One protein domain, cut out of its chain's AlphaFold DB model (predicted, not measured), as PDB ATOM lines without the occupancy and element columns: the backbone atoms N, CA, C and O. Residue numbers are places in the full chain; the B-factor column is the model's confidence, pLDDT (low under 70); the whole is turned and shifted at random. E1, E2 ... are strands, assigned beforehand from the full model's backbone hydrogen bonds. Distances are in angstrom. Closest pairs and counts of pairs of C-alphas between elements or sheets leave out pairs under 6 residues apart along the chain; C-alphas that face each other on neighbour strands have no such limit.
ATOM      1  N   VAL A   2      20.177 -44.293  31.057       64.94
ATOM      2  CA  VAL A   2      20.235 -44.247  29.575       64.94
ATOM      3  C   VAL A   2      20.481 -45.636  28.964       64.94
ATOM      4  O   VAL A   2      19.675 -46.127  28.188       64.94
ATOM      5  N   SER A   3      21.515 -46.358  29.412       64.12
ATOM      6  CA  SER A   3      21.849 -47.715  28.923       64.12
ATOM      7  C   SER A   3      20.803 -48.797  29.226       64.12
ATOM      8  O   SER A   3      20.818 -49.863  28.621       64.12
ATOM      9  N   ARG A   4      19.903 -48.528  30.176       70.81
ATOM     10  CA  ARG A   4      18.801 -49.420  30.566       70.81
ATOM     11  C   ARG A   4      17.520 -49.145  29.762       70.81
ATOM     12  O   ARG A   4      16.591 -49.934  29.845       70.81
ATOM     13  N   GLY A   5      17.498 -48.060  28.979       64.19
ATOM     14  CA  GLY A   5      16.345 -47.637  28.180       64.19
ATOM     15  C   GLY A   5      15.316 -46.795  28.938       64.19
ATOM     16  O   GLY A   5      14.272 -46.491  28.380       64.19
ATOM     17  N   ASP A   6      15.599 -46.402  30.184       70.69
ATOM     18  CA  ASP A   6      14.660 -45.619  30.995       70.69
ATOM     19  C   ASP A   6      14.590 -44.155  30.533       70.69
ATOM     20  O   ASP A   6      13.573 -43.505  30.735       70.69
ATOM     21  N   ILE A   7      15.670 -43.623  29.938       73.00
ATOM     22  CA  ILE A   7      15.743 -42.241  29.447       73.00
ATOM     23  C   ILE A   7      16.461 -42.194  28.096       73.00
ATOM     24  O   ILE A   7      17.615 -42.614  28.012       73.00
ATOM     25  N   SER A   8      15.800 -41.669  27.059       79.69
ATOM     26  CA  SER A   8      16.316 -41.666  25.679       79.69
ATOM     27  C   SER A   8      16.404 -40.287  25.014       79.69
ATOM     28  O   SER A   8      17.032 -40.185  23.965       79.69
ATOM     29  N   GLY A   9      15.815 -39.239  25.599       87.00
ATOM     30  CA  GLY A   9      15.750 -37.898  25.009       87.00
ATOM     31  C   GLY A   9      16.529 -36.834  25.781       87.00
ATOM     32  O   GLY A   9      16.984 -37.046  26.909       87.00
ATOM     33  N   SER A  10      16.667 -35.654  25.178       91.88
ATOM     34  CA  SER A  10      17.256 -34.476  25.822       91.88
ATOM     35  C   SER A  10      16.500 -33.182  25.523       91.88
ATOM     36  O   SER A  10      15.856 -33.027  24.482       91.88
ATOM     37  N   SER A  11      16.592 -32.239  26.459       93.12
ATOM     38  CA  SER A  11      16.113 -30.866  26.307       93.12
ATOM     39  C   SER A  11      17.278 -29.895  26.424       93.12
ATOM     40  O   SER A  11      18.235 -30.146  27.154       93.12
ATOM     41  N   PHE A  12      17.195 -28.790  25.690       94.12
ATOM     42  CA  PHE A  12      18.195 -27.731  25.718       94.12
ATOM     43  C   PHE A  12      17.567 -26.375  25.402       94.12
ATOM     44  O   PHE A  12      16.619 -26.263  24.619       94.12
ATOM     45  N   ALA A  13      18.125 -25.323  25.989       94.81
ATOM     46  CA  ALA A  13      17.833 -23.949  25.619       94.81
ATOM     47  C   ALA A  13      18.780 -23.503  24.500       94.81
ATOM     48  O   ALA A  13      19.959 -23.854  24.487       94.81
ATOM     49  N   PHE A  14      18.302 -22.688  23.563       95.06
ATOM     50  CA  PHE A  14      19.154 -22.153  22.506       95.06
ATOM     51  C   PHE A  14      18.824 -20.699  22.179       95.06
ATOM     52  O   PHE A  14      17.726 -20.201  22.437       95.06
ATOM     53  N   ARG A  15      19.794 -20.016  21.574       96.38
ATOM     54  CA  ARG A  15      19.610 -18.710  20.935       96.38
ATOM     55  C   ARG A  15      19.894 -18.821  19.447       96.38
ATOM     56  O   ARG A  15      20.619 -19.707  18.999       96.38
ATOM     57  N   VAL A  16      19.305 -17.910  18.688       96.50
ATOM     58  CA  VAL A  16      19.387 -17.847  17.228       96.50
ATOM     59  C   VAL A  16      19.491 -16.398  16.804       96.50
ATOM     60  O   VAL A  16      18.875 -15.521  17.415       96.50
ATOM     61  N   LYS A  17      20.261 -16.146  15.749       95.06
ATOM     62  CA  LYS A  17      20.265 -14.840  15.100       95.06
ATOM     63  C   LYS A  17      19.067 -14.728  14.161       95.06
ATOM     64  O   LYS A  17      18.552 -15.729  13.664       95.06
ATOM     65  N   ASN A  18      18.658 -13.494  13.883       92.81
ATOM     66  CA  ASN A  18      17.550 -13.232  12.965       92.81
ATOM     67  C   ASN A  18      17.872 -13.690  11.534       92.81
ATOM     68  O   ASN A  18      17.003 -14.252  10.882       92.81
ATOM     69  N   GLU A  19      19.119 -13.513  11.081       95.25
ATOM     70  CA  GLU A  19      19.597 -13.951   9.756       95.25
ATOM     71  C   GLU A  19      19.522 -15.474   9.550       95.25
ATOM     72  O   GLU A  19      19.339 -15.940   8.431       95.25
ATOM     73  N   ASP A  20      19.581 -16.245  10.640       96.06
ATOM     74  CA  ASP A  20      19.534 -17.709  10.636       96.06
ATOM     75  C   ASP A  20      18.110 -18.261  10.849       96.06
ATOM     76  O   ASP A  20      17.927 -19.465  11.049       96.06
ATOM     77  N   THR A  21      17.088 -17.399  10.834       96.06
ATOM     78  CA  THR A  21      15.678 -17.771  11.015       96.06
ATOM     79  C   THR A  21      14.854 -17.351   9.800       96.06
ATOM     80  O   THR A  21      14.917 -16.203   9.369       96.06
ATOM     81  N   THR A  22      13.992 -18.237   9.305       96.69
ATOM     82  CA  THR A  22      12.965 -17.898   8.312       96.69
ATOM     83  C   THR A  22      11.567 -18.146   8.868       96.69
ATOM     84  O   THR A  22      11.348 -19.033   9.692       96.69
ATOM     85  N   TRP A  23      10.615 -17.326   8.428       95.75
ATOM     86  CA  TRP A  23       9.205 -17.448   8.785       95.75
ATOM     87  C   TRP A  23       8.380 -17.593   7.516       95.75
ATOM     88  O   TRP A  23       8.485 -16.769   6.607       95.75
ATOM     89  N   VAL A  24       7.550 -18.630   7.464       97.44
ATOM     90  CA  VAL A  24       6.649 -18.901   6.342       97.44
ATOM     91  C   VAL A  24       5.237 -19.045   6.887       97.44
ATOM     92  O   VAL A  24       5.017 -19.684   7.915       97.44
ATOM     93  N   LYS A  25       4.269 -18.421   6.220       96.88
ATOM     94  CA  LYS A  25       2.863 -18.572   6.578       96.88
ATOM     95  C   LYS A  25       2.317 -19.833   5.920       96.88
ATOM     96  O   LYS A  25       2.280 -19.903   4.695       96.88
ATOM     97  N   ASP A  26       1.864 -20.779   6.730       95.06
ATOM     98  CA  ASP A  26       1.186 -21.991   6.281       95.06
ATOM     99  C   ASP A  26      -0.282 -21.943   6.736       95.06
ATOM    100  O   ASP A  26      -0.632 -22.159   7.902       95.06
ATOM    101  N   GLY A  27      -1.154 -21.509   5.824       93.75
ATOM    102  CA  GLY A  27      -2.565 -21.252   6.107       93.75
ATOM    103  C   GLY A  27      -2.773 -20.188   7.194       93.75
ATOM    104  O   GLY A  27      -2.579 -18.989   6.968       93.75
ATOM    105  N   LYS A  28      -3.225 -20.623   8.379       94.62
ATOM    106  CA  LYS A  28      -3.454 -19.762   9.557       94.62
ATOM    107  C   LYS A  28      -2.286 -19.768  10.550       94.62
ATOM    108  O   LYS A  28      -2.317 -18.983  11.496       94.62
ATOM    109  N   LEU A  29      -1.290 -20.628  10.352       95.56
ATOM    110  CA  LEU A  29      -0.157 -20.793  11.254       95.56
ATOM    111  C   LEU A  29       1.103 -20.165  10.654       95.56
ATOM    112  O   LEU A  29       1.270 -20.078   9.439       95.56
ATOM    113  N   TRP A  30       1.994 -19.713  11.528       96.12
ATOM    114  CA  TRP A  30       3.336 -19.291  11.148       96.12
ATOM    115  C   TRP A  30       4.310 -20.413  11.475       96.12
ATOM    116  O   TRP A  30       4.419 -20.827  12.628       96.12
ATOM    117  N   VAL A  31       5.019 -20.888  10.458       96.06
ATOM    118  CA  VAL A  31       6.081 -21.880  10.594       96.06
ATOM    119  C   VAL A  31       7.409 -21.142  10.664       96.06
ATOM    120  O   VAL A  31       7.727 -20.329   9.793       96.06
ATOM    121  N   ARG A  32       8.177 -21.419  11.717       95.25
ATOM    122  CA  ARG A  32       9.528 -20.898  11.910       95.25
ATOM    123  C   ARG A  32      10.538 -21.985  11.589       95.25
ATOM    124  O   ARG A  32      10.558 -23.006  12.271       95.25
ATOM    125  N   THR A  33      11.432 -21.718  10.650       95.69
ATOM    126  CA  THR A  33      12.578 -22.586  10.375       95.69
ATOM    127  C   THR A  33      13.843 -21.931  10.906       95.69
ATOM    128  O   THR A  33      14.110 -20.758  10.646       95.69
ATOM    129  N   ILE A  34      14.615 -22.684  11.683       95.88
ATOM    130  CA  ILE A  34      15.889 -22.245  12.250       95.88
ATOM    131  C   ILE A  34      16.994 -23.011  11.536       95.88
ATOM    132  O   ILE A  34      17.041 -24.233  11.614       95.88
ATOM    133  N   ASN A  35      17.889 -22.291  10.864       95.88
ATOM    134  CA  ASN A  35      18.977 -22.890  10.093       95.88
ATOM    135  C   ASN A  35      20.258 -23.054  10.919       95.88
ATOM    136  O   ASN A  35      21.067 -23.933  10.635       95.88
ATOM    137  N   LYS A  36      20.461 -22.207  11.938       95.88
ATOM    138  CA  LYS A  36      21.663 -22.236  12.775       95.88
ATOM    139  C   LYS A  36      21.414 -21.669  14.169       95.88
ATOM    140  O   LYS A  36      20.826 -20.600  14.319       95.88
ATOM    141  N   PHE A  37      21.922 -22.360  15.186       95.44
ATOM    142  CA  PHE A  37      21.956 -21.866  16.563       95.44
ATOM    143  C   PHE A  37      23.167 -20.955  16.785       95.44
ATOM    144  O   PHE A  37      24.280 -21.262  16.355       95.44
ATOM    145  N   SER A  38      22.969 -19.841  17.489       96.31
ATOM    146  CA  SER A  38      24.070 -18.983  17.940       96.31
ATOM    147  C   SER A  38      24.723 -19.513  19.215       96.31
ATOM    148  O   SER A  38      25.914 -19.309  19.421       96.31
ATOM    149  N   SER A  39      23.939 -20.154  20.083       95.75
ATOM    150  CA  SER A  39      24.419 -20.797  21.306       95.75
ATOM    151  C   SER A  39      23.406 -21.817  21.827       95.75
ATOM    152  O   SER A  39      22.204 -21.668  21.590       95.75
ATOM    153  N   ILE A  40      23.899 -22.829  22.545       94.75
ATOM    154  CA  ILE A  40      23.112 -23.857  23.238       94.75
ATOM    155  C   ILE A  40      23.496 -23.830  24.722       94.75
ATOM    156  O   ILE A  40      24.674 -23.699  25.058       94.75
ATOM    157  N   HIS A  41      22.505 -23.933  25.601       93.75
ATOM    158  CA  HIS A  41      22.630 -23.879  27.056       93.75
ATOM    159  C   HIS A  41      21.651 -24.867  27.708       93.75
ATOM    160  O   HIS A  41      20.741 -25.354  27.046       93.75
ATOM    161  N   ASP A  42      21.818 -25.116  29.011       91.62
ATOM    162  CA  ASP A  42      20.874 -25.893  29.835       91.62
ATOM    163  C   ASP A  42      20.506 -27.262  29.234       91.62
ATOM    164  O   ASP A  42      19.344 -27.588  29.003       91.62
ATOM    165  N   VAL A  43      21.536 -28.038  28.880       90.69
ATOM    166  CA  VAL A  43      21.371 -29.355  28.257       90.69
ATOM    167  C   VAL A  43      21.103 -30.388  29.345       90.69
ATOM    168  O   VAL A  43      21.930 -30.587  30.235       90.69
ATOM    169  N   THR A  44      19.965 -31.068  29.258       89.38
ATOM    170  CA  THR A  44      19.544 -32.083  30.230       89.38
ATOM    171  C   THR A  44      19.004 -33.324  29.533       89.38
ATOM    172  O   THR A  44      18.358 -33.246  28.490       89.38
ATOM    173  N   ILE A  45      19.272 -34.489  30.120       88.94
ATOM    174  CA  ILE A  45      18.719 -35.774  29.681       88.94
ATOM    175  C   ILE A  45      17.382 -35.961  30.407       88.94
ATOM    176  O   ILE A  45      17.331 -35.841  31.630       88.94
ATOM    177  N   THR A  46      16.302 -36.215  29.670       85.06
ATOM    178  CA  THR A  46      14.941 -36.286  30.228       85.06
ATOM    179  C   THR A  46      14.105 -37.358  29.541       85.06
ATOM    180  O   THR A  46      14.304 -37.671  28.365       85.06
ATOM    181  N   THR A  47      13.170 -37.943  30.289       86.88
ATOM    182  CA  THR A  47      12.197 -38.919  29.774       86.88
ATOM    183  C   THR A  47      11.120 -38.269  28.918       86.88
ATOM    184  O   THR A  47      10.518 -38.948  28.095       86.88
ATOM    185  N   ASP A  48      10.885 -36.972  29.115       87.56
ATOM    186  CA  ASP A  48       9.897 -36.176  28.387       87.56
ATOM    187  C   ASP A  48      10.595 -34.950  27.771       87.56
ATOM    188  O   ASP A  48      10.700 -33.898  28.413       87.56
ATOM    189  N   PRO A  49      11.233 -35.106  26.593       89.81
ATOM    190  CA  PRO A  49      11.998 -34.035  25.971       89.81
ATOM    191  C   PRO A  49      11.096 -33.021  25.263       89.81
ATOM    192  O   PRO A  49      10.166 -33.382  24.548       89.81
ATOM    193  N   ALA A  50      11.457 -31.737  25.353       88.88
ATOM    194  CA  ALA A  50      10.792 -30.673  24.594       88.88
ATOM    195  C   ALA A  50      10.923 -30.858  23.068       88.88
ATOM    196  O   ALA A  50      10.096 -30.362  22.303       88.88
ATOM    197  N   TYR A  51      11.961 -31.576  22.626       87.56
ATOM    198  CA  TYR A  51      12.213 -31.906  21.227       87.56
ATOM    199  C   TYR A  51      12.231 -33.423  21.066       87.56
ATOM    200  O   TYR A  51      13.166 -34.090  21.495       87.56
ATOM    201  N   THR A  52      11.208 -33.975  20.419       86.31
ATOM    202  CA  THR A  52      11.005 -35.429  20.309       86.31
ATOM    203  C   THR A  52      12.040 -36.148  19.445       86.31
ATOM    204  O   THR A  52      12.150 -37.365  19.517       86.31
ATOM    205  N   GLN A  53      12.793 -35.411  18.626       87.12
ATOM    206  CA  GLN A  53      13.825 -35.956  17.741       87.12
ATOM    207  C   GLN A  53      15.219 -36.002  18.384       87.12
ATOM    208  O   GLN A  53      16.193 -36.282  17.689       87.12
ATOM    209  N   THR A  54      15.356 -35.675  19.671       85.94
ATOM    210  CA  THR A  54      16.648 -35.780  20.356       85.94
ATOM    211  C   THR A  54      16.893 -37.203  20.837       85.94
ATOM    212  O   THR A  54      16.000 -37.859  21.368       85.94
ATOM    213  N   GLU A  55      18.134 -37.661  20.692       82.00
ATOM    214  CA  GLU A  55      18.589 -38.971  21.157       82.00
ATOM    215  C   GLU A  55      19.817 -38.812  22.057       82.00
ATOM    216  O   GLU A  55      20.604 -37.873  21.905       82.00
ATOM    217  N   VAL A  56      19.984 -39.734  23.006       80.88
ATOM    218  CA  VAL A  56      21.123 -39.768  23.932       80.88
ATOM    219  C   VAL A  56      21.803 -41.131  23.842       80.88
ATOM    220  O   VAL A  56      21.170 -42.163  24.050       80.88
ATOM    221  N   ASN A  57      23.110 -41.142  23.570       79.25
ATOM    222  CA  ASN A  57      23.929 -42.352  23.502       79.25
ATOM    223  C   ASN A  57      25.095 -42.266  24.502       79.25
ATOM    224  O   ASN A  57      25.623 -41.191  24.766       79.25
ATOM    225  N   VAL A  58      25.480 -43.407  25.074       69.44
ATOM    226  CA  VAL A  58      26.540 -43.541  26.088       69.44
ATOM    227  C   VAL A  58      27.895 -43.911  25.457       69.44
ATOM    228  O   VAL A  58      28.931 -43.669  26.066       69.44
ATOM    229  N   ARG A  59      27.912 -44.477  24.240       63.72
ATOM    230  CA  ARG A  59      29.120 -45.067  23.622       63.72
ATOM    231  C   ARG A  59      30.004 -44.099  22.832       63.72
ATOM    232  O   ARG A  59      31.084 -44.485  22.407       63.72
TER     233      ARG A  59
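What this domain is: This is residues 2 to 59 of the 90 residues of an uncharacterized protein of bioreactor metagenome (UniProt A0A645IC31). Two narrow two-stranded ribbons follow one another and make an open V: E1 paired with E4 is one arm, the hairpin of E2 and E3 is the other, and two tight links, residues 16 to 20 and 35 to 38, join them at the corner. The tip of the hairpin, residues 25 to 30, sticks out free, while the unnamed stretches at both ends of the printed part lie toward the other end, by the E1 and E4 ribbon. The printed part has 58 residues with four named strands, E1, E2, E3 and E4 in that order, and no named helix; its class is all strand, though under half of the residues, 27 of 58, are in named elements. Each ribbon is a sheet of two antiparallel strands, in the orders E1 - E4 and E2 - E3. The whole is loose, with a radius of gyration of the C-alphas of 14.7 A, and elongated, with spans of 42 by 26 by 17 A.

How they stand to each other: Go along the printed part from Val 2 and you first reach E1, residues 9 to 15, whose neighbour is E4, residues 39 to 46. The two are antiparallel, with 160 degrees between their N-to-C directions. Look at C-alphas 10 and 45, which face each other at 4.3 A, and further on at C-alphas 14 and 40, which face each other at 4.4 A. On the backbone, N 11 and O 44 are within hydrogen-bond range at 2.9 A, and so are N 41 and O 13 at 2.8 A. Follow E4 to residue 42 and you find that it bends there by 53 degrees; on its two sides, C-alphas 12 and 43 face each other at 4.4 A, and C-alphas 13 and 41 at 5.0 A. From E1 a tight link of 5 residues leads to E2, residues 21 to 26, and after 2 more residues comes E3, residues 29 to 34. E2 and E3 are a hairpin, antiparallel at 155 degrees. Their C-alphas 21 and 34 face each other at 4.6 A, and C-alphas 25 and 30 at 4.7 A. Here N 24 and O 31 are within hydrogen-bond range at 2.9 A, as are N 31 and O 24 at 2.8 A. Between the two sheets the strands are apart: E1 and E2, E1 and E3, E2 and E4, and E3 and E4.

Where its parts are: Find C-alpha 9 at (15.750, -37.898, 25.009); from there E1 runs 20.0 A to C-alpha 15. E2 begins at C-alpha 21, at (15.678, -17.771, 11.015), and is 15.8 A long to C-alpha 26. E3 comes back from C-alpha 29 to C-alpha 34 over 16.1 A. E4, the longest strand by residues with 8, runs 20.2 A from C-alpha 39 and ends at C-alpha 46, at (14.941, -36.286, 30.228).

The domain as a whole: The two C-alphas farthest apart are those of Lys 28 and Arg 59, 43.6 A, while those of Val 2 and Arg 59 are 10.7 A apart. The printed part has no cut, and its three links, E1 to E2, E2 to E3 and E3 to E4, are tight. After E4, residues 47 to 59 hold no named element; their C-alphas lie 5 to 21 A from the mean of the C-alphas. Look at the B-factor column for the model's confidence: the mean pLDDT of the printed part is 88.7, and residues 2 to 3, residue 5 and residues 58 to 59 are under 70.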